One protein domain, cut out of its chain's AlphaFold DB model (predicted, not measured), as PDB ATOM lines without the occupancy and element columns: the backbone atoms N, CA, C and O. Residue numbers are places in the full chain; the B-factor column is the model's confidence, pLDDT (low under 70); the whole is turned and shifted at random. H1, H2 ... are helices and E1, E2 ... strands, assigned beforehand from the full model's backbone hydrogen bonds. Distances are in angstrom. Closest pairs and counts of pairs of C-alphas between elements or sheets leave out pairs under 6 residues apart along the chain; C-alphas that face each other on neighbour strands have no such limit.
ATOM      1  N   LEU A  49      10.831  -3.292 -16.110       90.31
ATOM      2  CA  LEU A  49      10.559  -4.692 -16.369       90.31
ATOM      3  C   LEU A  49      11.261  -5.556 -15.322       90.31
ATOM      4  O   LEU A  49      12.490  -5.654 -15.305       90.31
ATOM      5  N   ALA A  50      10.488  -6.242 -14.487       90.25
ATOM      6  CA  ALA A  50      10.991  -7.248 -13.566       90.25
ATOM      7  C   ALA A  50      11.014  -8.617 -14.256       90.25
ATOM      8  O   ALA A  50       9.971  -9.146 -14.638       90.25
ATOM      9  N   CYS A  51      12.200  -9.208 -14.400       90.06
ATOM     10  CA  CYS A  51      12.393 -10.489 -15.075       90.06
ATOM     11  C   CYS A  51      12.761 -11.607 -14.091       90.06
ATOM     12  O   CYS A  51      13.763 -11.514 -13.378       90.06
ATOM     13  N   ARG A  52      12.034 -12.729 -14.143       88.12
ATOM     14  CA  ARG A  52      12.321 -13.944 -13.370       88.12
ATOM     15  C   ARG A  52      12.398 -15.171 -14.274       88.12
ATOM     16  O   ARG A  52      11.498 -15.420 -15.068       88.12
ATOM     17  N   ILE A  53      13.468 -15.947 -14.123       84.94
ATOM     18  CA  ILE A  53      13.670 -17.209 -14.845       84.94
ATOM     19  C   ILE A  53      13.246 -18.369 -13.949       84.94
ATOM     20  O   ILE A  53      13.662 -18.457 -12.793       84.94
ATOM     21  N   TYR A  54      12.439 -19.265 -14.502       80.88
ATOM     22  CA  TYR A  54      11.966 -20.481 -13.863       80.88
ATOM     23  C   TYR A  54      12.584 -21.683 -14.563       80.88
ATOM     24  O   TYR A  54      12.301 -21.943 -15.729       80.88
ATOM     25  N   GLY A  55      13.433 -22.411 -13.842       74.44
ATOM     26  CA  GLY A  55      13.935 -23.702 -14.288       74.44
ATOM     27  C   GLY A  55      12.960 -24.805 -13.906       74.44
ATOM     28  O   GLY A  55      12.547 -24.882 -12.748       74.44
ATOM     29  N   PHE A  56      12.630 -25.674 -14.849       68.31
ATOM     30  CA  PHE A  56      11.879 -26.889 -14.566       68.31
ATOM     31  C   PHE A  56      12.522 -28.094 -15.234       68.31
ATOM     32  O   PHE A  56      13.393 -27.978 -16.101       68.31
ATOM     33  N   ASP A  57      12.139 -29.251 -14.716       64.19
ATOM     34  CA  ASP A  57      12.535 -30.541 -15.242       64.19
ATOM     35  C   ASP A  57      11.476 -30.958 -16.279       64.19
ATOM     36  O   ASP A  57      10.298 -31.025 -15.917       64.19
ATOM     37  N   PRO A  58      11.836 -31.150 -17.560       54.28
ATOM     38  CA  PRO A  58      10.903 -31.627 -18.575       54.28
ATOM     39  C   PRO A  58      10.515 -33.093 -18.348       54.28
ATOM     40  O   PRO A  58       9.555 -33.567 -18.953       54.28
ATOM     41  N   PHE A  59      11.234 -33.828 -17.492       53.88
ATOM     42  CA  PHE A  59      10.879 -35.198 -17.161       53.88
ATOM     43  C   PHE A  59       9.785 -35.204 -16.083       53.88
ATOM     44  O   PHE A  59       9.950 -34.554 -15.041       53.88
ATOM     45  N   PRO A  60       8.675 -35.952 -16.269       51.72
ATOM     46  CA  PRO A  60       7.794 -36.247 -15.147       51.72
ATOM     47  C   PRO A  60       8.651 -36.860 -14.035       51.72
ATOM     48  O   PRO A  60       9.624 -37.554 -14.348       51.72
ATOM     49  N   PRO A  61       8.344 -36.606 -12.751       53.41
ATOM     50  CA  PRO A  61       9.117 -37.168 -11.658       53.41
ATOM     51  C   PRO A  61       9.064 -38.689 -11.784       53.41
ATOM     52  O   PRO A  61       8.084 -39.319 -11.390       53.41
ATOM     53  N   SER A  62      10.099 -39.287 -12.372       48.12
ATOM     54  CA  SER A  62      10.229 -40.725 -12.339       48.12
ATOM     55  C   SER A  62      10.396 -41.063 -10.869       48.12
ATOM     56  O   SER A  62      11.193 -40.449 -10.151       48.12
ATOM     57  N   VAL A  63       9.602 -42.021 -10.403       46.97
ATOM     58  CA  VAL A  63       9.562 -42.481  -9.006       46.97
ATOM     59  C   VAL A  63      10.951 -42.967  -8.530       46.97
ATOM     60  O   VAL A  63      11.154 -43.230  -7.350       46.97
ATOM     61  N   HIS A  64      11.940 -43.025  -9.431       42.72
ATOM     62  CA  HIS A  64      13.265 -43.592  -9.220       42.72
ATOM     63  C   HIS A  64      14.442 -42.628  -9.472       42.72
ATOM     64  O   HIS A  64      15.583 -43.019  -9.242       42.72
ATOM     65  N   ALA A  65      14.229 -41.369  -9.886       49.06
ATOM     66  CA  ALA A  65      15.334 -40.409 -10.031       49.06
ATOM     67  C   ALA A  65      15.699 -39.750  -8.684       49.06
ATOM     68  O   ALA A  65      15.367 -38.591  -8.405       49.06
ATOM     69  N   HIS A  66      16.405 -40.497  -7.835       50.78
ATOM     70  CA  HIS A  66      17.117 -39.961  -6.675       50.78
ATOM     71  C   HIS A  66      18.600 -39.740  -7.026       50.78
ATOM     72  O   HIS A  66      19.219 -40.587  -7.659       50.78
ATOM     73  N   GLY A  67      19.176 -38.596  -6.630       61.03
ATOM     74  CA  GLY A  67      20.621 -38.333  -6.735       61.03
ATOM     75  C   GLY A  67      21.046 -37.216  -7.701       61.03
ATOM     76  O   GLY A  67      20.241 -36.408  -8.168       61.03
ATOM     77  N   TRP A  68      22.351 -37.156  -7.973       59.03
ATOM     78  CA  TRP A  68      23.033 -36.098  -8.734       59.03
ATOM     79  C   TRP A  68      22.605 -36.006 -10.213       59.03
ATOM     80  O   TRP A  68      22.662 -34.929 -10.804       59.03
ATOM     81  N   LEU A  69      22.073 -37.086 -10.795       54.44
ATOM     82  CA  LEU A  69      21.498 -37.086 -12.149       54.44
ATOM     83  C   LEU A  69      20.259 -36.179 -12.259       54.44
ATOM     84  O   LEU A  69      20.112 -35.437 -13.229       54.44
ATOM     85  N   ARG A  70      19.406 -36.150 -11.226       59.97
ATOM     86  CA  ARG A  70      18.286 -35.196 -11.134       59.97
ATOM     87  C   ARG A  70      18.779 -33.759 -10.948       59.97
ATOM     88  O   ARG A  70      18.121 -32.817 -11.379       59.97
ATOM     89  N   TRP A  71      19.928 -33.571 -10.299       59.56
ATOM     90  CA  TRP A  71      20.547 -32.252 -10.153       59.56
ATOM     91  C   TRP A  71      21.064 -31.715 -11.495       59.56
ATOM     92  O   TRP A  71      20.830 -30.547 -11.791       59.56
ATOM     93  N   LEU A  72      21.650 -32.569 -12.341       57.19
ATOM     94  CA  LEU A  72      22.048 -32.202 -13.708       57.19
ATOM     95  C   LEU A  72      20.840 -31.871 -14.602       57.19
ATOM     96  O   LEU A  72      20.885 -30.910 -15.370       57.19
ATOM     97  N   GLY A  73      19.745 -32.628 -14.455       55.38
ATOM     98  CA  GLY A  73      18.484 -32.402 -15.171       55.38
ATOM     99  C   GLY A  73      17.691 -31.174 -14.701       55.38
ATOM    100  O   GLY A  73      16.849 -30.651 -15.435       55.38
ATOM    101  N   ARG A  74      17.969 -30.668 -13.494       58.94
ATOM    102  CA  ARG A  74      17.249 -29.536 -12.899       58.94
ATOM    103  C   ARG A  74      17.488 -28.261 -13.713       58.94
ATOM    104  O   ARG A  74      18.616 -27.802 -13.870       58.94
ATOM    105  N   GLY A  75      16.410 -27.662 -14.220       59.38
ATOM    106  CA  GLY A  75      16.503 -26.450 -15.043       59.38
ATOM    107  C   GLY A  75      17.154 -26.695 -16.407       59.38
ATOM    108  O   GLY A  75      17.812 -25.804 -16.953       59.38
ATOM    109  N   THR A  76      17.030 -27.915 -16.938       64.94
ATOM    110  CA  THR A  76      17.285 -28.215 -18.356       64.94
ATOM    111  C   THR A  76      16.322 -27.465 -19.257       64.94
ATOM    112  O   THR A  76      16.735 -27.033 -20.324       64.94
ATOM    113  N   HIS A  77      15.095 -27.217 -18.800       73.25
ATOM    114  CA  HIS A  77      14.185 -26.281 -19.434       73.25
ATOM    115  C   HIS A  77      14.063 -25.001 -18.604       73.25
ATOM    116  O   HIS A  77      14.057 -25.043 -17.369       73.25
ATOM    117  N   GLN A  78      13.980 -23.855 -19.280       78.50
ATOM    118  CA  GLN A  78      13.784 -22.559 -18.641       78.50
ATOM    119  C   GLN A  78      12.647 -21.794 -19.311       78.50
ATOM    120  O   GLN A  78      12.639 -21.629 -20.528       78.50
ATOM    121  N   ALA A  79      11.727 -21.294 -18.494       83.44
ATOM    122  CA  ALA A  79      10.772 -20.264 -18.874       83.44
ATOM    123  C   ALA A  79      11.164 -18.934 -18.230       83.44
ATOM    124  O   ALA A  79      11.852 -18.885 -17.208       83.44
ATOM    125  N   ILE A  80      10.686 -17.847 -18.810       88.00
ATOM    126  CA  ILE A  80      10.889 -16.489 -18.331       88.00
ATOM    127  C   ILE A  80       9.526 -15.830 -18.113       88.00
ATOM    128  O   ILE A  80       8.630 -15.915 -18.949       88.00
ATOM    129  N   LEU A  81       9.375 -15.185 -16.962       90.88
ATOM    130  CA  LEU A  81       8.252 -14.321 -16.626       90.88
ATOM    131  C   LEU A  81       8.773 -12.897 -16.527       90.88
ATOM    132  O   LEU A  81       9.707 -12.631 -15.765       90.88
ATOM    133  N   VAL A  82       8.136 -11.987 -17.244       91.44
ATOM    134  CA  VAL A  82       8.433 -10.560 -17.187       91.44
ATOM    135  C   VAL A  82       7.178  -9.816 -16.764       91.44
ATOM    136  O   VAL A  82       6.094 -10.109 -17.263       91.44
ATOM    137  N   ARG A  83       7.312  -8.892 -15.815       92.00
ATOM    138  CA  ARG A  83       6.227  -8.035 -15.318       92.00
ATOM    139  C   ARG A  83       6.617  -6.575 -15.465       92.00
ATOM    140  O   ARG A  83       7.798  -6.260 -15.350       92.00
ATOM    141  N   SER A  84       5.636  -5.714 -15.695       90.25
ATOM    142  CA  SER A  84       5.823  -4.261 -15.683       90.25
ATOM    143  C   SER A  84       5.585  -3.710 -14.271       90.25
ATOM    144  O   SER A  84       4.678  -4.175 -13.580       90.25
ATOM    145  N   SER A  85       6.384  -2.734 -13.833       87.75
ATOM    146  CA  SER A  85       6.184  -2.037 -12.552       87.75
ATOM    147  C   SER A  85       4.919  -1.174 -12.541       87.75
ATOM    148  O   SER A  85       4.228  -1.126 -11.528       87.75
ATOM    149  N   ILE A  86       4.585  -0.545 -13.673       85.31
ATOM    150  CA  ILE A  86       3.429   0.362 -13.816       85.31
ATOM    151  C   ILE A  86       2.118  -0.420 -13.936       85.31
ATOM    152  O   ILE A  86       1.049   0.046 -13.554       85.31
ATOM    153  N   SER A  87       2.175  -1.621 -14.505       85.69
ATOM    154  CA  SER A  87       1.016  -2.497 -14.658       85.69
ATOM    155  C   SER A  87       1.355  -3.875 -14.110       85.69
ATOM    156  O   SER A  87       1.739  -4.754 -14.880       85.69
ATOM    157  N   PRO A  88       1.198  -4.093 -12.790       81.25
ATOM    158  CA  PRO A  88       1.518  -5.371 -12.152       81.25
ATOM    159  C   PRO A  88       0.741  -6.558 -12.739       81.25
ATOM    160  O   PRO A  88       1.234  -7.690 -12.746       81.25
ATOM    161  N   ASP A  89      -0.460  -6.292 -13.260       86.62
ATOM    162  CA  ASP A  89      -1.306  -7.272 -13.943       86.62
ATOM    163  C   ASP A  89      -0.803  -7.617 -15.355       86.62
ATOM    164  O   ASP A  89      -1.143  -8.675 -15.894       86.62
ATOM    165  N   ALA A  90       0.020  -6.748 -15.953       89.06
ATOM    166  CA  ALA A  90       0.651  -6.985 -17.240       89.06
ATOM    167  C   ALA A  90       1.868  -7.895 -17.069       89.06
ATOM    168  O   ALA A  90       2.855  -7.575 -16.394       89.06
ATOM    169  N   ARG A  91       1.802  -9.060 -17.708       91.12
ATOM    170  CA  ARG A  91       2.851 -10.072 -17.632       91.12
ATOM    171  C   ARG A  91       3.062 -10.761 -18.968       91.12
ATOM    172  O   ARG A  91       2.113 -11.092 -19.675       91.12
ATOM    173  N   LEU A  92       4.323 -11.041 -19.257       91.69
ATOM    174  CA  LEU A  92       4.769 -11.787 -20.419       91.69
ATOM    175  C   LEU A  92       5.425 -13.081 -19.943       91.69
ATOM    176  O   LEU A  92       6.403 -13.050 -19.199       91.69
ATOM    177  N   ILE A  93       4.868 -14.218 -20.342       89.94
ATOM    178  CA  ILE A  93       5.427 -15.543 -20.077       89.94
ATOM    179  C   ILE A  93       5.982 -16.063 -21.393       89.94
ATOM    180  O   ILE A  93       5.239 -16.162 -22.369       89.94
ATOM    181  N   MET A  94       7.265 -16.401 -21.415       89.00
ATOM    182  CA  MET A  94       7.916 -16.939 -22.603       89.00
ATOM    183  C   MET A  94       8.671 -18.213 -22.266       89.00
ATOM    184  O   MET A  94       9.246 -18.345 -21.183       89.00
ATOM    185  N   ASP A  95       8.686 -19.145 -23.200       84.25
ATOM    186  CA  ASP A  95       9.429 -20.388 -23.081       84.25
ATOM    187  C   ASP A  95       9.823 -20.921 -24.458       84.25
ATOM    188  O   ASP A  95       9.156 -20.653 -25.452       84.25
ATOM    189  N   PHE A  96      10.947 -21.630 -24.517       78.56
ATOM    190  CA  PHE A  96      11.486 -22.185 -25.755       78.56
ATOM    191  C   PHE A  96      11.290 -23.695 -25.742       78.56
ATOM    192  O   PHE A  96      11.932 -24.389 -24.954       78.56
ATOM    193  N   MET A  97      10.395 -24.195 -26.587       75.25
ATOM    194  CA  MET A  97       9.945 -25.585 -26.615       75.25
ATOM    195  C   MET A  97      10.264 -26.241 -27.955       75.25
ATOM    196  O   MET A  97      10.677 -25.564 -28.886       75.25
ATOM    197  N   THR A  98      10.075 -27.559 -28.045       72.31
ATOM    198  CA  THR A  98      10.052 -28.280 -29.327       72.31
ATOM    199  C   THR A  98       8.907 -27.783 -30.188       72.31
ATOM    200  O   THR A  98       7.855 -27.440 -29.649       72.31
ATOM    201  N   GLU A  99       9.101 -27.780 -31.502       73.81
ATOM    202  CA  GLU A  99       8.028 -27.511 -32.457       73.81
ATOM    203  C   GLU A  99       6.784 -28.361 -32.137       73.81
ATOM    204  O   GLU A  99       6.887 -29.549 -31.812       73.81
ATOM    205  N   GLY A 100       5.603 -27.736 -32.134       67.06
ATOM    206  CA  GLY A 100       4.345 -28.391 -31.767       67.06
ATOM    207  C   GLY A 100       4.175 -28.647 -30.262       67.06
ATOM    208  O   GLY A 100       3.156 -29.202 -29.836       67.06
ATOM    209  N   GLY A 101       5.123 -28.204 -29.430       63.19
ATOM    210  CA  GLY A 101       5.091 -28.329 -27.974       63.19
ATOM    211  C   GLY A 101       3.907 -27.603 -27.325       63.19
ATOM    212  O   GLY A 101       3.499 -27.934 -26.211       63.19
ATOM    213  N   ALA A 102       3.307 -26.629 -28.016       61.25
ATOM    214  CA  ALA A 102       2.058 -26.003 -27.591       61.25
ATOM    215  C   ALA A 102       0.872 -26.987 -27.540       61.25
ATOM    216  O   ALA A 102       0.027 -26.868 -26.651       61.25
ATOM    217  N   LEU A 103       0.824 -27.954 -28.463       56.25
ATOM    218  CA  LEU A 103      -0.206 -28.998 -28.534       56.25
ATOM    219  C   LEU A 103       0.174 -30.227 -27.702       56.25
ATOM    220  O   LEU A 103      -0.692 -30.897 -27.139       56.25
ATOM    221  N   HIS A 104       1.476 -30.484 -27.582       52.50
ATOM    222  CA  HIS A 104       2.038 -31.590 -26.821       52.50
ATOM    223  C   HIS A 104       3.070 -31.045 -25.829       52.50
ATOM    224  O   HIS A 104       4.261 -31.054 -26.141       52.50
ATOM    225  N   PRO A 105       2.648 -30.547 -24.643       52.34
ATOM    226  CA  PRO A 105       3.581 -30.081 -23.622       52.34
ATOM    227  C   PRO A 105       4.482 -31.261 -23.271       52.34
ATOM    228  O   PRO A 105       4.013 -32.244 -22.711       52.34
ATOM    229  N   VAL A 106       5.725 -31.193 -23.735       52.72
ATOM    230  CA  VAL A 106       6.570 -32.353 -24.023       52.72
ATOM    231  C   VAL A 106       6.590 -33.357 -22.872       52.72
ATOM    232  O   VAL A 106       7.161 -33.090 -21.819       52.72
ATOM    233  N   TRP A 107       5.999 -34.530 -23.101       52.28
ATOM    234  CA  TRP A 107       6.328 -35.736 -22.352       52.28
ATOM    235  C   TRP A 107       7.435 -36.419 -23.137       52.28
ATOM    236  O   TRP A 107       7.226 -36.874 -24.258       52.28
ATOM    237  N   TRP A 108       8.634 -36.402 -22.568       61.09
ATOM    238  CA  TRP A 108       9.809 -37.019 -23.161       61.09
ATOM    239  C   TRP A 108       9.594 -38.537 -23.247       61.09
ATOM    240  O   TRP A 108       9.591 -39.204 -22.211       61.09
ATOM    241  N   ASP A 109       9.406 -39.091 -24.449       62.88
ATOM    242  CA  ASP A 109       9.560 -40.533 -24.629       62.88
ATOM    243  C   ASP A 109      11.052 -40.908 -24.607       62.88
ATOM    244  O   ASP A 109      11.954 -40.083 -24.801       62.88
ATOM    245  N   GLU A 110      11.336 -42.166 -24.287       61.44
ATOM    246  CA  GLU A 110      12.708 -42.637 -24.110       61.44
ATOM    247  C   GLU A 110      13.514 -42.573 -25.417       61.44
ATOM    248  O   GLU A 110      14.717 -42.314 -25.391       61.44
ATOM    249  N   MET A 111      12.846 -42.701 -26.567       68.50
ATOM    250  CA  MET A 111      13.470 -42.609 -27.886       68.50
ATOM    251  C   MET A 111      14.023 -41.205 -28.150       68.50
ATOM    252  O   MET A 111      15.187 -41.049 -28.516       68.50
ATOM    253  N   THR A 112      13.235 -40.168 -27.874       64.75
ATOM    254  CA  THR A 112      13.638 -38.769 -28.051       64.75
ATOM    255  C   THR A 112      14.838 -38.422 -27.159       64.75
ATOM    256  O   THR A 112      15.721 -37.661 -27.557       64.75
ATOM    257  N   ARG A 113      14.935 -39.016 -25.957       64.69
ATOM    258  CA  ARG A 113      16.108 -38.871 -25.067       64.69
ATOM    259  C   ARG A 113      17.382 -39.416 -25.711       64.69
ATOM    260  O   ARG A 113      18.423 -38.768 -25.623       64.69
ATOM    261  N   TRP A 114      17.310 -40.581 -26.347       65.31
ATOM    262  CA  TRP A 114      18.458 -41.186 -27.021       65.31
ATOM    263  C   TRP A 114      18.854 -40.431 -28.290       65.31
ATOM    264  O   TRP A 114      20.035 -40.145 -28.469       65.31
ATOM    265  N   THR A 115      17.890 -40.016 -29.113       65.94
ATOM    266  CA  THR A 115      18.132 -39.200 -30.317       65.94
ATOM    267  C   THR A 115      18.897 -37.915 -29.988       65.94
ATOM    268  O   THR A 115      19.849 -37.554 -30.681       65.94
ATOM    269  N   LEU A 116      18.555 -37.273 -28.867       59.59
ATOM    270  CA  LEU A 116      19.290 -36.118 -28.359       59.59
ATOM    271  C   LEU A 116      20.683 -36.445 -27.820       59.59
ATOM    272  O   LEU A 116      21.629 -35.717 -28.114       59.59
ATOM    273  N   LEU A 117      20.824 -37.510 -27.022       61.03
ATOM    274  CA  LEU A 117      22.132 -37.939 -26.507       61.03
ATOM    275  C   LEU A 117      23.114 -38.258 -27.643       61.03
ATOM    276  O   LEU A 117      24.317 -38.068 -27.483       61.03
ATOM    277  N   LEU A 118      22.598 -38.700 -28.790       66.44
ATOM    278  CA  LEU A 118      23.363 -38.997 -30.000       66.44
ATOM    279  C   LEU A 118      23.602 -37.766 -30.897       66.44
ATOM    280  O   LEU A 118      24.148 -37.903 -31.989       66.44
ATOM    281  N   GLY A 119      23.238 -36.563 -30.439       59.66
ATOM    282  CA  GLY A 119      23.601 -35.299 -31.083       59.66
ATOM    283  C   GLY A 119      22.699 -34.864 -32.239       59.66
ATOM    284  O   GLY A 119      23.090 -33.981 -33.002       59.66
ATOM    285  N   GLN A 120      21.508 -35.446 -32.391       63.28
ATOM    286  CA  GLN A 120      20.565 -34.991 -33.413       63.28
ATOM    287  C   GLN A 120      19.884 -33.672 -33.023       63.28
ATOM    288  O   GLN A 120      19.656 -33.382 -31.846       63.28
ATOM    289  N   SER A 121      19.563 -32.857 -34.028       63.69
ATOM    290  CA  SER A 121      18.848 -31.594 -33.852       63.69
ATOM    291  C   SER A 121      17.342 -31.817 -33.792       63.69
ATOM    292  O   SER A 121      16.790 -32.549 -34.608       63.69
ATOM    293  N   ILE A 122      16.681 -31.115 -32.876       64.50
ATOM    294  CA  ILE A 122      15.223 -30.980 -32.844       64.50
ATOM    295  C   ILE A 122      14.889 -29.515 -33.130       64.50
ATOM    296  O   ILE A 122      15.537 -28.628 -32.560       64.50
ATOM    297  N   GLU A 123      13.914 -29.281 -34.009       73.81
ATOM    298  CA  GLU A 123      13.386 -27.948 -34.308       73.81
ATOM    299  C   GLU A 123      12.622 -27.379 -33.113       73.81
ATOM    300  O   GLU A 123      11.922 -28.100 -32.392       73.81
ATOM    301  N   GLY A 124      12.801 -26.079 -32.874       76.50
ATOM    302  CA  GLY A 124      12.172 -25.394 -31.755       76.50
ATOM    303  C   GLY A 124      11.153 -24.352 -32.142       76.50
ATOM    304  O   GLY A 124      11.073 -23.898 -33.278       76.50
ATOM    305  N   GLU A 125      10.394 -23.940 -31.138       79.69
ATOM    306  CA  GLU A 125       9.446 -22.843 -31.192       79.69
ATOM    307  C   GLU A 125       9.567 -21.995 -29.921       79.69
ATOM    308  O   GLU A 125       9.804 -22.502 -28.818       79.69
ATOM    309  N   VAL A 126       9.405 -20.680 -30.060       85.25
ATOM    310  CA  VAL A 126       9.219 -19.792 -28.911       85.25
ATOM    311  C   VAL A 126       7.729 -19.650 -28.672       85.25
ATOM    312  O   VAL A 126       6.987 -19.175 -29.529       85.25
ATOM    313  N   ARG A 127       7.292 -20.003 -27.470       84.56
ATOM    314  CA  ARG A 127       5.942 -19.721 -27.014       84.56
ATOM    315  C   ARG A 127       5.943 -18.409 -26.253       84.56
ATOM    316  O   ARG A 127       6.669 -18.257 -25.274       84.56
ATOM    317  N   VAL A 128       5.082 -17.486 -26.670       89.38
ATOM    318  CA  VAL A 128       4.873 -16.204 -25.996       89.38
ATOM    319  C   VAL A 128       3.419 -16.089 -25.554       89.38
ATOM    320  O   VAL A 128       2.495 -16.271 -26.341       89.38
ATOM    321  N   ARG A 129       3.207 -15.804 -24.269       88.88
ATOM    322  CA  ARG A 129       1.887 -15.613 -23.661       88.88
ATOM    323  C   ARG A 129       1.863 -14.278 -22.936       88.88
ATOM    324  O   ARG A 129       2.479 -14.128 -21.881       88.88
ATOM    325  N   ALA A 130       1.150 -13.318 -23.507       90.56
ATOM    326  CA  ALA A 130       0.885 -12.035 -22.875       90.56
ATOM    327  C   ALA A 130      -0.434 -12.097 -22.094       90.56
ATOM    328  O   ALA A 130      -1.427 -12.653 -22.565       90.56
ATOM    329  N   HIS A 131      -0.445 -11.523 -20.897       90.19
ATOM    330  CA  HIS A 131      -1.641 -11.350 -20.080       90.19
ATOM    331  C   HIS A 131      -1.691  -9.925 -19.534       90.19
ATOM    332  O   HIS A 131      -0.646  -9.349 -19.240       90.19
ATOM    333  N   GLY A 132      -2.904  -9.411 -19.332       88.94
ATOM    334  CA  GLY A 132      -3.129  -8.080 -18.773       88.94
ATOM    335  C   GLY A 132      -3.156  -6.970 -19.832       88.94
ATOM    336  O   GLY A 132      -3.307  -7.259 -21.024       88.94
ATOM    337  N   PRO A 133      -3.080  -5.698 -19.403       86.50
ATOM    338  CA  PRO A 133      -3.095  -4.556 -20.309       86.50
ATOM    339  C   PRO A 133      -1.825  -4.503 -21.169       86.50
ATOM    340  O   PRO A 133      -0.778  -5.041 -20.808       86.50
ATOM    341  N   ARG A 134      -1.920  -3.843 -22.329       85.50
ATOM    342  CA  ARG A 134      -0.775  -3.658 -23.229       85.50
ATOM    343  C   ARG A 134       0.199  -2.644 -22.639       85.50
ATOM    344  O   ARG A 134      -0.184  -1.503 -22.393       85.50
ATOM    345  N   CYS A 135       1.459  -3.047 -22.501       87.88
ATOM    346  CA  CYS A 135       2.548  -2.175 -22.070       87.88
ATOM    347  C   CYS A 135       3.591  -2.051 -23.190       87.88
ATOM    348  O   CYS A 135       4.038  -3.086 -23.697       87.88
ATOM    349  N   PRO A 136       4.023  -0.834 -23.573       88.94
ATOM    350  CA  PRO A 136       4.945  -0.637 -24.693       88.94
ATOM    351  C   PRO A 136       6.252  -1.429 -24.567       88.94
ATOM    352  O   PRO A 136       6.697  -2.039 -25.540       88.94
ATOM    353  N   LYS A 137       6.860  -1.476 -23.374       91.12
ATOM    354  CA  LYS A 137       8.097  -2.241 -23.164       91.12
ATOM    355  C   LYS A 137       7.895  -3.750 -23.248       91.12
ATOM    356  O   LYS A 137       8.740  -4.441 -23.815       91.12
ATOM    357  N   LEU A 138       6.789  -4.265 -22.707       91.88
ATOM    358  CA  LEU A 138       6.459  -5.690 -22.813       91.88
ATOM    359  C   LEU A 138       6.170  -6.093 -24.262       91.88
ATOM    360  O   LEU A 138       6.601  -7.164 -24.675       91.88
ATOM    361  N   GLU A 139       5.505  -5.238 -25.043       92.88
ATOM    362  CA  GLU A 139       5.267  -5.472 -26.474       92.88
ATOM    363  C   GLU A 139       6.579  -5.503 -27.268       92.88
ATOM    364  O   GLU A 139       6.811  -6.444 -28.023       92.88
ATOM    365  N   ARG A 140       7.503  -4.564 -27.021       93.75
ATOM    366  CA  ARG A 140       8.842  -4.601 -27.637       93.75
ATOM    367  C   ARG A 140       9.595  -5.885 -27.292       93.75
ATOM    368  O   ARG A 140      10.248  -6.472 -28.150       93.75
ATOM    369  N   LEU A 141       9.511  -6.337 -26.040       94.12
ATOM    370  CA  LEU A 141      10.142  -7.589 -25.627       94.12
ATOM    371  C   LEU A 141       9.480  -8.813 -26.282       94.12
ATOM    372  O   LEU A 141      10.181  -9.749 -26.661       94.12
ATOM    373  N   ARG A 142       8.152  -8.792 -26.452       94.25
ATOM    374  CA  ARG A 142       7.397  -9.818 -27.185       94.25
ATOM    375  C   ARG A 142       7.856  -9.913 -28.637       94.25
ATOM    376  O   ARG A 142       8.165 -11.011 -29.084       94.25
ATOM    377  N   GLU A 143       7.973  -8.790 -29.339       93.81
ATOM    378  CA  GLU A 143       8.455  -8.757 -30.727       93.81
ATOM    379  C   GLU A 143       9.871  -9.342 -30.856       93.81
ATOM    380  O   GLU A 143      10.138 -10.141 -31.752       93.81
ATOM    381  N   MET A 144      10.774  -9.009 -29.923       92.69
ATOM    382  CA  MET A 144      12.122  -9.595 -29.890       92.69
ATOM    383  C   MET A 144      12.102 -11.114 -29.672       92.69
ATOM    384  O   MET A 144      12.948 -11.821 -30.218       92.69
ATOM    385  N   ALA A 145      11.168 -11.616 -28.861       90.88
ATOM    386  CA  ALA A 145      11.018 -13.043 -28.605       90.88
ATOM    387  C   ALA A 145      10.447 -13.792 -29.819       90.88
ATOM    388  O   ALA A 145      10.922 -14.878 -30.139       90.88
ATOM    389  N   GLU A 146       9.472 -13.201 -30.514       88.94
ATOM    390  CA  GLU A 146       8.850 -13.764 -31.723       88.94
ATOM    391  C   GLU A 146       9.828 -13.837 -32.908       88.94
ATOM    392  O   GLU A 146       9.721 -14.727 -33.747       88.94
ATOM    393  N   GLN A 147      10.815 -12.938 -32.962       88.31
ATOM    394  CA  GLN A 147      11.865 -12.922 -33.990       88.31
ATOM    395  C   GLN A 147      13.067 -13.819 -33.665       88.31
ATOM    396  O   GLN A 147      14.060 -13.822 -34.397       88.31
ATOM    397  N   TYR A 148      13.034 -14.539 -32.544       84.44
ATOM    398  CA  TYR A 148      14.158 -15.361 -32.128       84.44
ATOM    399  C   TYR A 148      14.393 -16.515 -33.110       84.44
ATOM    400  O   TYR A 148      13.466 -17.241 -33.451       84.44
ATOM    401  N   ASP A 149      15.645 -16.719 -33.531       76.12
ATOM    402  CA  ASP A 149      15.998 -17.833 -34.415       76.12
ATOM    403  C   ASP A 149      15.787 -19.180 -33.712       76.12
ATOM    404  O   ASP A 149      16.476 -19.524 -32.744       76.12
ATOM    405  N   THR A 150      14.822 -19.943 -34.216       71.75
ATOM    406  CA  THR A 150      14.438 -21.246 -33.681       71.75
ATOM    407  C   THR A 150      15.092 -22.425 -34.399       71.75
ATOM    408  O   THR A 150      14.918 -23.567 -33.972       71.75
ATOM    409  N   ARG A 151      15.914 -22.179 -35.433       62.16
ATOM    410  CA  ARG A 151      16.620 -23.227 -36.200       62.16
ATOM    411  C   ARG A 151      17.780 -23.870 -35.437       62.16
ATOM    412  O   ARG A 151      18.481 -24.735 -35.959       62.16
ATOM    413  N   LEU A 152      18.020 -23.437 -34.206       56.69
ATOM    414  CA  LEU A 152      19.085 -23.948 -33.360       56.69
ATOM    415  C   LEU A 152      18.591 -25.172 -32.560       56.69
ATOM    416  O   LEU A 152      17.612 -25.088 -31.820       56.69
ATOM    417  N   SER A 153      19.337 -26.283 -32.645       57.03
ATOM    418  CA  SER A 153      19.094 -27.560 -31.942       57.03
ATOM    419  C   SER A 153      18.684 -27.391 -30.472       57.03
ATOM    420  O   SER A 153      19.446 -26.888 -29.647       57.03
ATOM    421  N   LEU A 154      17.475 -27.832 -30.133       52.94
ATOM    422  CA  LEU A 154      16.810 -27.516 -28.872       52.94
ATOM    423  C   LEU A 154      17.571 -27.841 -27.583       52.94
ATOM    424  O   LEU A 154      17.482 -27.086 -26.609       52.94
ATOM    425  N   TYR A 155      18.293 -28.960 -27.534       55.12
ATOM    426  CA  TYR A 155      18.659 -29.545 -26.247       55.12
ATOM    427  C   TYR A 155      20.136 -29.455 -25.906       55.12
ATOM    428  O   TYR A 155      20.971 -30.307 -26.188       55.12
ATOM    429  N   SER A 156      20.409 -28.355 -25.216       54.81
ATOM    430  CA  SER A 156      20.786 -28.328 -23.789       54.81
ATOM    431  C   SER A 156      21.138 -26.892 -23.366       54.81
ATOM    432  O   SER A 156      21.157 -26.552 -22.181       54.81
ATOM    433  N   ASN A 157      21.300 -26.021 -24.368       68.25
ATOM    434  CA  ASN A 157      21.709 -24.634 -24.207       68.25
ATOM    435  C   ASN A 157      20.671 -23.633 -24.701       68.25
ATOM    436  O   ASN A 157      20.600 -22.548 -24.142       68.25
ATOM    437  N   ASN A 158      19.843 -23.958 -25.696       75.81
ATOM    438  CA  ASN A 158      19.060 -22.927 -26.379       75.81
ATOM    439  C   ASN A 158      17.933 -22.331 -25.548       75.81
ATOM    440  O   ASN A 158      17.787 -21.117 -25.572       75.81
ATOM    441  N   CYS A 159      17.214 -23.111 -24.740       78.19
ATOM    442  CA  CYS A 159      16.231 -22.559 -23.800       78.19
ATOM    443  C   CYS A 159      16.890 -21.650 -22.741       78.19
ATOM    444  O   CYS A 159      16.358 -20.596 -22.398       78.19
ATOM    445  N   ARG A 160      18.094 -22.011 -22.274       79.62
ATOM    446  CA  ARG A 160      18.882 -21.231 -21.305       79.62
ATOM    447  C   ARG A 160      19.448 -19.960 -21.932       79.62
ATOM    448  O   ARG A 160      19.403 -18.892 -21.326       79.62
ATOM    449  N   ILE A 161      19.960 -20.067 -23.157       82.88
ATOM    450  CA  ILE A 161      20.461 -18.949 -23.959       82.88
ATOM    451  C   ILE A 161      19.305 -18.011 -24.304       82.88
ATOM    452  O   ILE A 161      19.458 -16.804 -24.151       82.88
ATOM    453  N   PHE A 162      18.149 -18.543 -24.702       86.50
ATOM    454  CA  PHE A 162      16.929 -17.781 -24.952       86.50
ATOM    455  C   PHE A 162      16.518 -17.002 -23.701       86.50
ATOM    456  O   PHE A 162      16.456 -15.775 -23.744       86.50
ATOM    457  N   ALA A 163      16.348 -17.677 -22.559       86.44
ATOM    458  CA  ALA A 163      15.981 -17.027 -21.301       86.44
ATOM    459  C   ALA A 163      17.009 -15.962 -20.873       86.44
ATOM    460  O   ALA A 163      16.643 -14.871 -20.433       86.44
ATOM    461  N   ALA A 164      18.308 -16.233 -21.047       87.31
ATOM    462  CA  ALA A 164      19.365 -15.266 -20.765       87.31
ATOM    463  C   ALA A 164      19.333 -14.056 -21.714       87.31
ATOM    464  O   ALA A 164      19.512 -12.925 -21.262       87.31
ATOM    465  N   ARG A 165      19.079 -14.269 -23.012       90.75
ATOM    466  CA  ARG A 165      18.947 -13.202 -24.015       90.75
ATOM    467  C   ARG A 165      17.716 -12.342 -23.753       90.75
ATOM    468  O   ARG A 165      17.830 -11.124 -23.818       90.75
ATOM    469  N   MET A 166      16.587 -12.951 -23.397       93.12
ATOM    470  CA  MET A 166      15.368 -12.219 -23.057       93.12
ATOM    471  C   MET A 166      15.524 -11.421 -21.760       93.12
ATOM    472  O   MET A 166      15.094 -10.271 -21.708       93.12
ATOM    473  N   GLN A 167      16.216 -11.951 -20.741       91.94
ATOM    474  CA  GLN A 167      16.530 -11.148 -19.553       91.94
ATOM    475  C   GLN A 167      17.439  -9.961 -19.893       91.94
ATOM    476  O   GLN A 167      17.177  -8.849 -19.449       91.94
ATOM    477  N   ARG A 168      18.482 -10.167 -20.704       93.31
ATOM    478  CA  ARG A 168      19.342  -9.069 -21.166       93.31
ATOM    479  C   ARG A 168      18.541  -8.013 -21.933       93.31
ATOM    480  O   ARG A 168      18.789  -6.826 -21.753       93.31
ATOM    481  N   ALA A 169      17.614  -8.432 -22.794       92.69
ATOM    482  CA  ALA A 169      16.752  -7.518 -23.535       92.69
ATOM    483  C   ALA A 169      15.880  -6.681 -22.584       92.69
ATOM    484  O   ALA A 169      15.842  -5.463 -22.725       92.69
ATOM    485  N   ALA A 170      15.277  -7.301 -21.565       91.81
ATOM    486  CA  ALA A 170      14.531  -6.585 -20.529       91.81
ATOM    487  C   ALA A 170      15.415  -5.589 -19.748       91.81
ATOM    488  O   ALA A 170      15.043  -4.427 -19.604       91.81
ATOM    489  N   ASP A 171      16.613  -6.005 -19.316       89.75
ATOM    490  CA  ASP A 171      17.572  -5.139 -18.610       89.75
ATOM    491  C   ASP A 171      17.982  -3.922 -19.469       89.75
ATOM    492  O   ASP A 171      18.109  -2.806 -18.963       89.75
ATOM    493  N   ARG A 172      18.161  -4.116 -20.783       88.81
ATOM    494  CA  ARG A 172      18.494  -3.041 -21.732       88.81
ATOM    495  C   ARG A 172      17.326  -2.080 -21.958       88.81
ATOM    496  O   ARG A 172      17.545  -0.873 -21.923       88.81
ATOM    497  N   LEU A 173      16.101  -2.589 -22.102       90.31
ATOM    498  CA  LEU A 173      14.888  -1.762 -22.187       90.31
ATOM    499  C   LEU A 173      14.666  -0.929 -20.912       90.31
ATOM    500  O   LEU A 173      14.161   0.189 -20.978       90.31
ATOM    501  N   ASN A 174      15.063  -1.437 -19.743       88.31
ATOM    502  CA  ASN A 174      15.043  -0.657 -18.503       88.31
ATOM    503  C   ASN A 174      16.086   0.465 -18.511       88.31
ATOM    504  O   ASN A 174      15.802   1.563 -18.047       88.31
ATOM    505  N   ALA A 175      17.274   0.209 -19.065       83.19
ATOM    506  CA  ALA A 175      18.324   1.218 -19.172       83.19
ATOM    507  C   ALA A 175      17.988   2.328 -20.191       83.19
ATOM    508  O   ALA A 175      18.386   3.470 -19.983       83.19
ATOM    509  N   GLU A 176      17.257   2.028 -21.271       82.25
ATOM    510  CA  GLU A 176      16.861   3.017 -22.294       82.25
ATOM    511  C   GLU A 176      16.078   4.211 -21.715       82.25
ATOM    512  O   GLU A 176      16.323   5.346 -22.119       82.25
ATOM    513  N   ASP A 177      15.209   3.989 -20.729       71.44
ATOM    514  CA  ASP A 177      14.391   5.053 -20.122       71.44
ATOM    515  C   ASP A 177      15.175   5.988 -19.191       71.44
ATOM    516  O   ASP A 177      14.714   7.080 -18.861       71.44
ATOM    517  N   GLU A 178      16.380   5.599 -18.771       64.25
ATOM    518  CA  GLU A 178      17.273   6.477 -18.002       64.25
ATOM    519  C   GLU A 178      17.962   7.524 -18.893       64.25
ATOM    520  O   GLU A 178      18.630   8.438 -18.407       64.25
ATOM    521  N   CYS A 179      17.782   7.412 -20.211       53.22
ATOM    522  CA  CYS A 179      18.497   8.151 -21.239       53.22
ATOM    523  C   CYS A 179      17.847   9.504 -21.574       53.22
ATOM    524  O   CYS A 179      17.624   9.835 -22.736       53.22
ATOM    525  N   SER A 180      17.601  10.348 -20.570       54.28
ATOM    526  CA  SER A 180      17.590  11.798 -20.829       54.28
ATOM    527  C   SER A 180      19.020  12.350 -20.967       54.28
ATOM    528  O   SER A 180      19.227  13.424 -21.522       54.28
ATOM    529  N   THR A 181      20.038  11.585 -20.555       53.31
ATOM    530  CA  THR A 181      21.458  11.860 -20.812       53.31
ATOM    531  C   THR A 181      22.200  10.549 -21.085       53.31
ATOM    532  O   THR A 181      21.998   9.565 -20.383       53.31
ATOM    533  N   ARG A 182      23.088  10.518 -22.093       59.22
ATOM    534  CA  ARG A 182      24.041   9.414 -22.363       59.22
ATOM    535  C   ARG A 182      25.079   9.300 -21.228       59.22
ATOM    536  O   ARG A 182      26.270   9.529 -21.440       59.22
ATOM    537  N   SER A 183      24.626   9.020 -20.013       67.94
ATOM    538  CA  SER A 183      25.440   9.001 -18.804       67.94
ATOM    539  C   SER A 183      26.300   7.733 -18.739       67.94
ATOM    540  O   SER A 183      26.018   6.709 -19.369       67.94
ATOM    541  N   ALA A 184      27.384   7.788 -17.965       76.94
ATOM    542  CA  ALA A 184      28.235   6.626 -17.702       76.94
ATOM    543  C   ALA A 184      27.463   5.462 -17.040       76.94
ATOM    544  O   ALA A 184      27.856   4.303 -17.172       76.94
ATOM    545  N   GLU A 185      26.350   5.759 -16.366       76.19
ATOM    546  CA  GLU A 185      25.502   4.781 -15.682       76.19
ATOM    547  C   GLU A 185      24.743   3.890 -16.666       76.19
ATOM    548  O   GLU A 185      24.728   2.671 -16.487       76.19
ATOM    549  N   TRP A 186      24.221   4.470 -17.753       78.56
ATOM    550  CA  TRP A 186      23.590   3.717 -18.839       78.56
ATOM    551  C   TRP A 186      24.555   2.676 -19.424       78.56
ATOM    552  O   TRP A 186      24.246   1.482 -19.458       78.56
ATOM    553  N   ARG A 187      25.780   3.101 -19.774       81.38
ATOM    554  CA  ARG A 187      26.823   2.195 -20.299       81.38
ATOM    555  C   ARG A 187      27.156   1.089 -19.307       81.38
ATOM    556  O   ARG A 187      27.334  -0.061 -19.697       81.38
ATOM    557  N   ARG A 188      27.246   1.423 -18.017       84.56
ATOM    558  CA  ARG A 188      27.527   0.444 -16.963       84.56
ATOM    559  C   ARG A 188      26.429  -0.616 -16.884       84.56
ATOM    560  O   ARG A 188      26.753  -1.794 -16.765       84.56
ATOM    561  N   ARG A 189      25.153  -0.231 -16.952       82.38
ATOM    562  CA  ARG A 189      24.031  -1.183 -16.901       82.38
ATOM    563  C   ARG A 189      23.966  -2.070 -18.139       82.38
ATOM    564  O   ARG A 189      23.778  -3.275 -17.989       82.38
ATOM    565  N   GLU A 190      24.208  -1.513 -19.323       84.56
ATOM    566  CA  GLU A 190      24.294  -2.299 -20.557       84.56
ATOM    567  C   GLU A 190      25.429  -3.333 -20.485       84.56
ATOM    568  O   GLU A 190      25.205  -4.518 -20.735       84.56
ATOM    569  N   LEU A 191      26.621  -2.916 -20.042       86.56
ATOM    570  CA  LEU A 191      27.766  -3.811 -19.848       86.56
ATOM    571  C   LEU A 191      27.480  -4.909 -18.818       86.56
ATOM    572  O   LEU A 191      27.878  -6.055 -19.016       86.56
ATOM    573  N   LEU A 192      26.782  -4.591 -17.724       87.62
ATOM    574  CA  LEU A 192      26.386  -5.588 -16.728       87.62
ATOM    575  C   LEU A 192      25.383  -6.597 -17.299       87.62
ATOM    576  O   LEU A 192      25.517  -7.793 -17.030       87.62
ATOM    577  N   ALA A 193      24.410  -6.147 -18.093       84.19
ATOM    578  CA  ALA A 193      23.466  -7.032 -18.772       84.19
ATOM    579  C   ALA A 193      24.188  -7.965 -19.765       84.19
ATOM    580  O   ALA A 193      23.918  -9.169 -19.808       84.19
ATOM    581  N   ASP A 194      25.163  -7.437 -20.509       87.19
ATOM    582  CA  ASP A 194      25.983  -8.203 -21.452       87.19
ATOM    583  C   ASP A 194      26.898  -9.209 -20.741       87.19
ATOM    584  O   ASP A 194      26.977 -10.372 -21.145       87.19
ATOM    585  N   ALA A 195      27.535  -8.808 -19.639       85.38
ATOM    586  CA  ALA A 195      28.371  -9.689 -18.825       85.38
ATOM    587  C   ALA A 195      27.555 -10.834 -18.203       85.38
ATOM    588  O   ALA A 195      27.988 -11.987 -18.217       85.38
ATOM    589  N   ARG A 196      26.340 -10.548 -17.710       86.31
ATOM    590  CA  ARG A 196      25.412 -11.579 -17.215       86.31
ATOM    591  C   ARG A 196      25.017 -12.557 -18.315       86.31
ATOM    592  O   ARG A 196      24.986 -13.761 -18.057       86.31
ATOM    593  N   LEU A 197      24.735 -12.067 -19.526       86.81
ATOM    594  CA  LEU A 197      24.474 -12.940 -20.669       86.81
ATOM    595  C   LEU A 197      25.682 -13.837 -20.941       86.81
ATOM    596  O   LEU A 197      25.507 -15.048 -21.027       86.81
ATOM    597  N   ALA A 198      26.889 -13.275 -21.040       80.94
ATOM    598  CA  ALA A 198      28.101 -14.042 -21.320       80.94
ATOM    599  C   ALA A 198      28.317 -15.161 -20.289       80.94
ATOM    600  O   ALA A 198      28.479 -16.319 -20.667       80.94
ATOM    601  N   LEU A 199      28.209 -14.846 -18.992       85.00
ATOM    602  CA  LEU A 199      28.317 -15.841 -17.921       85.00
ATOM    603  C   LEU A 199      27.260 -16.942 -18.046       85.00
ATOM    604  O   LEU A 199      27.566 -18.114 -17.842       85.00
ATOM    605  N   ARG A 200      26.022 -16.595 -18.410       83.00
ATOM    606  CA  ARG A 200      24.960 -17.589 -18.597       83.00
ATOM    607  C   ARG A 200      25.102 -18.417 -19.855       83.00
ATOM    608  O   ARG A 200      24.736 -19.583 -19.818       83.00
ATOM    609  N   VAL A 201      25.623 -17.856 -20.941       81.81
ATOM    610  CA  VAL A 201      25.935 -18.613 -22.159       81.81
ATOM    611  C   VAL A 201      27.063 -19.602 -21.874       81.81
ATOM    612  O   VAL A 201      26.951 -20.763 -22.252       81.81
ATOM    613  N   VAL A 202      28.100 -19.181 -21.141       78.25
ATOM    614  CA  VAL A 202      29.181 -20.071 -20.690       78.25
ATOM    615  C   VAL A 202      28.639 -21.158 -19.765       78.25
ATOM    616  O   VAL A 202      28.925 -22.331 -19.977       78.25
ATOM    617  N   ALA A 203      27.815 -20.804 -18.775       76.56
ATOM    618  CA  ALA A 203      27.217 -21.774 -17.859       76.56
ATOM    619  C   ALA A 203      26.254 -22.736 -18.572       76.56
ATOM    620  O   ALA A 203      26.239 -23.926 -18.262       76.56
ATOM    621  N   ALA A 204      25.481 -22.232 -19.541       72.94
ATOM    622  CA  ALA A 204      24.658 -23.052 -20.412       72.94
ATOM    623  C   ALA A 204      25.559 -24.047 -21.139       72.94
ATOM    624  O   ALA A 204      25.408 -25.229 -20.887       72.94
ATOM    625  N   GLY A 205      26.561 -23.589 -21.898       67.19
ATOM    626  CA  GLY A 205      27.473 -24.453 -22.657       67.19
ATOM    627  C   GLY A 205      28.317 -25.424 -21.823       67.19
ATOM    628  O   GLY A 205      28.619 -26.521 -22.289       67.19
ATOM    629  N   GLY A 206      28.678 -25.058 -20.592       67.00
ATOM    630  CA  GLY A 206      29.510 -25.877 -19.709       67.00
ATOM    631  C   GLY A 206      28.772 -27.050 -19.060       67.00
ATOM    632  O   GLY A 206      29.345 -28.125 -18.917       67.00
ATOM    633  N   LEU A 207      27.494 -26.888 -18.699       63.69
ATOM    634  CA  LEU A 207      26.708 -27.938 -18.032       63.69
ATOM    635  C   LEU A 207      26.571 -29.233 -18.870       63.69
ATOM    636  O   LEU A 207      26.763 -30.312 -18.317       63.69
ATOM    637  N   PRO A 208      26.300 -29.177 -20.186       59.00
ATOM    638  CA  PRO A 208      26.251 -30.343 -21.069       59.00
ATOM    639  C   PRO A 208      27.614 -30.978 -21.312       59.00
ATOM    640  O   PRO A 208      27.685 -32.187 -21.480       59.00
ATOM    641  N   ALA A 209      28.707 -30.210 -21.278       62.66
ATOM    642  CA  ALA A 209      30.054 -30.776 -21.373       62.66
ATOM    643  C   ALA A 209      30.389 -31.683 -20.170       62.66
ATOM    644  O   ALA A 209      31.209 -32.593 -20.284       62.66
ATOM    645  N   LEU A 210      29.708 -31.488 -19.034       61.56
ATOM    646  CA  LEU A 210      29.815 -32.362 -17.866       61.56
ATOM    647  C   LEU A 210      29.009 -33.665 -18.010       61.56
ATOM    648  O   LEU A 210      29.311 -34.624 -17.305       61.56
ATOM    649  N   TYR A 211      28.029 -33.747 -18.921       60.12
ATOM    650  CA  TYR A 211      27.228 -34.965 -19.105       60.12
ATOM    651  C   TYR A 211      28.071 -36.157 -19.589       60.12
ATOM    652  O   TYR A 211      28.052 -37.180 -18.903       60.12
ATOM    653  N   PRO A 212      28.863 -36.057 -20.678       63.47
ATOM    654  CA  PRO A 212      29.759 -37.133 -21.104       63.47
ATOM    655  C   PRO A 212      30.740 -37.546 -20.006       63.47
ATOM    656  O   PRO A 212      30.945 -38.735 -19.789       63.47
ATOM    657  N   LEU A 213      31.294 -36.577 -19.269       65.38
ATOM    658  CA  LEU A 213      32.210 -36.840 -18.155       65.38
ATOM    659  C   LEU A 213      31.526 -37.615 -17.026       65.38
ATOM    660  O   LEU A 213      32.114 -38.530 -16.460       65.38
ATOM    661  N   SER A 214      30.271 -37.288 -16.731       53.09
ATOM    662  CA  SER A 214      29.491 -37.978 -15.709       53.09
ATOM    663  C   SER A 214      29.107 -39.406 -16.116       53.09
ATOM    664  O   SER A 214      29.184 -40.320 -15.300       53.09
ATOM    665  N   THR A 215      28.789 -39.628 -17.394       55.16
ATOM    666  CA  THR A 215      28.543 -40.966 -17.947       55.16
ATOM    667  C   THR A 215      29.820 -41.804 -17.931       55.16
ATOM    668  O   THR A 215      29.786 -42.953 -17.503       55.16
ATOM    669  N   LEU A 216      30.961 -41.223 -18.321       69.88
ATOM    670  CA  LEU A 216      32.267 -41.885 -18.253       69.88
ATOM    671  C   LEU A 216      32.652 -42.244 -16.815       69.88
ATOM    672  O   LEU A 216      33.171 -43.334 -16.594       69.88
ATOM    673  N   ALA A 217      32.364 -41.376 -15.842       66.62
ATOM    674  CA  ALA A 217      32.600 -41.659 -14.429       66.62
ATOM    675  C   ALA A 217      31.758 -42.846 -13.925       66.62
ATOM    676  O   ALA A 217      32.308 -43.724 -13.267       66.62
ATOM    677  N   ILE A 218      30.471 -42.931 -14.292       61.12
ATOM    678  CA  ILE A 218      29.619 -44.094 -13.966       61.12
ATOM    679  C   ILE A 218      30.163 -45.367 -14.622       61.12
ATOM    680  O   ILE A 218      30.254 -46.410 -13.977       61.12
ATOM    681  N   CYS A 219      30.513 -45.305 -15.911       64.38
ATOM    682  CA  CYS A 219      31.066 -46.455 -16.624       64.38
ATOM    683  C   CYS A 219      32.377 -46.928 -15.986       64.38
ATOM    684  O   CYS A 219      32.577 -48.129 -15.830       64.38
ATOM    685  N   TRP A 220      33.246 -45.996 -15.587       75.00
ATOM    686  CA  TRP A 220      34.484 -46.293 -14.873       75.00
ATOM    687  C   TRP A 220      34.220 -46.941 -13.513       75.00
ATOM    688  O   TRP A 220      34.823 -47.962 -13.204       75.00
ATOM    689  N   GLU A 221      33.286 -46.402 -12.726       64.56
ATOM    690  CA  GLU A 221      32.906 -46.962 -11.427       64.56
ATOM    691  C   GLU A 221      32.352 -48.389 -11.572       64.56
ATOM    692  O   GLU A 221      32.780 -49.296 -10.858       64.56
ATOM    693  N   GLY A 222      31.480 -48.630 -12.555       61.59
ATOM    694  CA  GLY A 222      30.961 -49.964 -12.865       61.59
ATOM    695  C   GLY A 222      32.039 -50.957 -13.314       61.59
ATOM    696  O   GLY A 222      31.976 -52.124 -12.944       61.59
ATOM    697  N   LEU A 223      33.048 -50.499 -14.063       69.12
ATOM    698  CA  LEU A 223      34.186 -51.324 -14.489       69.12
ATOM    699  C   LEU A 223      35.188 -51.590 -13.360       69.12
ATOM    700  O   LEU A 223      35.784 -52.655 -13.322       69.12
ATOM    701  N   SER A 224      35.380 -50.635 -12.449       63.38
ATOM    702  CA  SER A 224      36.321 -50.760 -11.326       63.38
ATOM    703  C   SER A 224      35.841 -51.683 -10.203       63.38
ATOM    704  O   SER A 224      36.634 -52.070  -9.351       63.38
ATOM    705  N   ASN A 225      34.547 -52.015 -10.198       52.84
ATOM    706  CA  ASN A 225      33.913 -52.922  -9.239       52.84
ATOM    707  C   ASN A 225      33.735 -54.358  -9.786       52.84
ATOM    708  O   ASN A 225      33.071 -55.170  -9.139       52.84
ATOM    709  N   LEU A 226      34.295 -54.656 -10.966       47.91
ATOM    710  CA  LEU A 226      34.434 -56.000 -11.548       47.91
ATOM    711  C   LEU A 226      35.829 -56.562 -11.253       47.91
ATOM    712  O   LEU A 226      35.912 -57.788 -11.021       47.91
TER     713      LEU A 226
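What this domain is: This is residues 49 to 226 of the 226 residues of the protein "Hypothetical protein" of Coccolithus braarudii (UniProt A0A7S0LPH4). A twisted four-stranded sheet has H3 and H4 packed side by side on one face, while its other face is bare of helices. The long helix H5 folds back along H4 on the side away from the sheet and runs on past it, so that residues 216 to 226 stick out; the short H1 and H2 lie beyond the end of the sheet where E1 ends. The 178 printed residues hold five named helices and four named strands, in the order E1 H1 E2 E3 H2 E4 H3 H4 H5; the sheet runs E1 E2 E3 E4, antiparallel throughout. The class is mixed, helices and strands, in two layers, the helices H3 and H4 on one face of the sheet. The whole is only just compact, close to loose, with a radius of gyration of the C-alphas of 19.0 A, and elongated, spanning 70 by 39 by 28 A.

Where its parts are: Find C-alpha 49 at (10.559, -4.692, -16.369); from there E1 runs to residue 56, 22.3 A. Next come H1, residues 68 to 73, E2, residues 77 to 84, 23.9 A, and E3, residues 91 to 98, 22.8 A. H2 holds residues 110 to 117, and E4 residues 124 to 131, 22.9 A. H3 follows at residues 136 to 146, 15.4 A. H4 starts at C-alpha 158, (19.060, -22.927, -26.379), and runs 26.4 A to residue 176. H5, residues 184 to 224, covers 58.3 A and ends at C-alpha 224, (36.321, -50.760, -11.326).

How they stand to each other: Look first across the sheet, at backbone N and O within hydrogen-bond range between neighbour strands: N 50 and O 83 are 2.8 A apart across E1 and E2, N 80 and O 94 are 2.8 A apart across the hairpin E2 and E3, and N 93 and O 129 are 2.8 A apart across E3 and E4. H4 is on the sheet at a height of 8.5 A, over E2 and E3, and H3 on the same face at 8.6 A, over E3; both run along the strands. H3 and H4, a helical hairpin, touch through residues 166 to 173 of H4, closest at the C-alphas of Leu 141 and Ala 170, 6.8 A, at a shallow tilt of 27 degrees. H4 and H5, another helical hairpin, touch through residues 186 to 204 of H5, closest at the C-alphas of Arg 168 and Ala 193, 5.2 A, opposite ways at 14 degrees, a shallow tilt. H1 is close to H5 but not clearly touching, with the C-alphas of Leu 72 and Leu 207 closest at 7.7 A; H2 is apart from H5. In H1, H2, H3 and H4 every O i to N i+4 pair is within hydrogen-bond range; in H5, 32 of 37 are.

The domain as a whole: The C-alphas farthest apart, Ser 180 and Leu 226, are 70.5 A apart, and the printed part has no cut. H5 has a kink of 27 degrees near residue 209. The links E1 to H1, E3 to H2 and H3 to H4 are long. The mean pLDDT of the printed part is 73.9; look for values under 70 at residues 56 to 76, 100 to 122, 151 to 157, 178 to 183, 205 to 219 and 221 to 226.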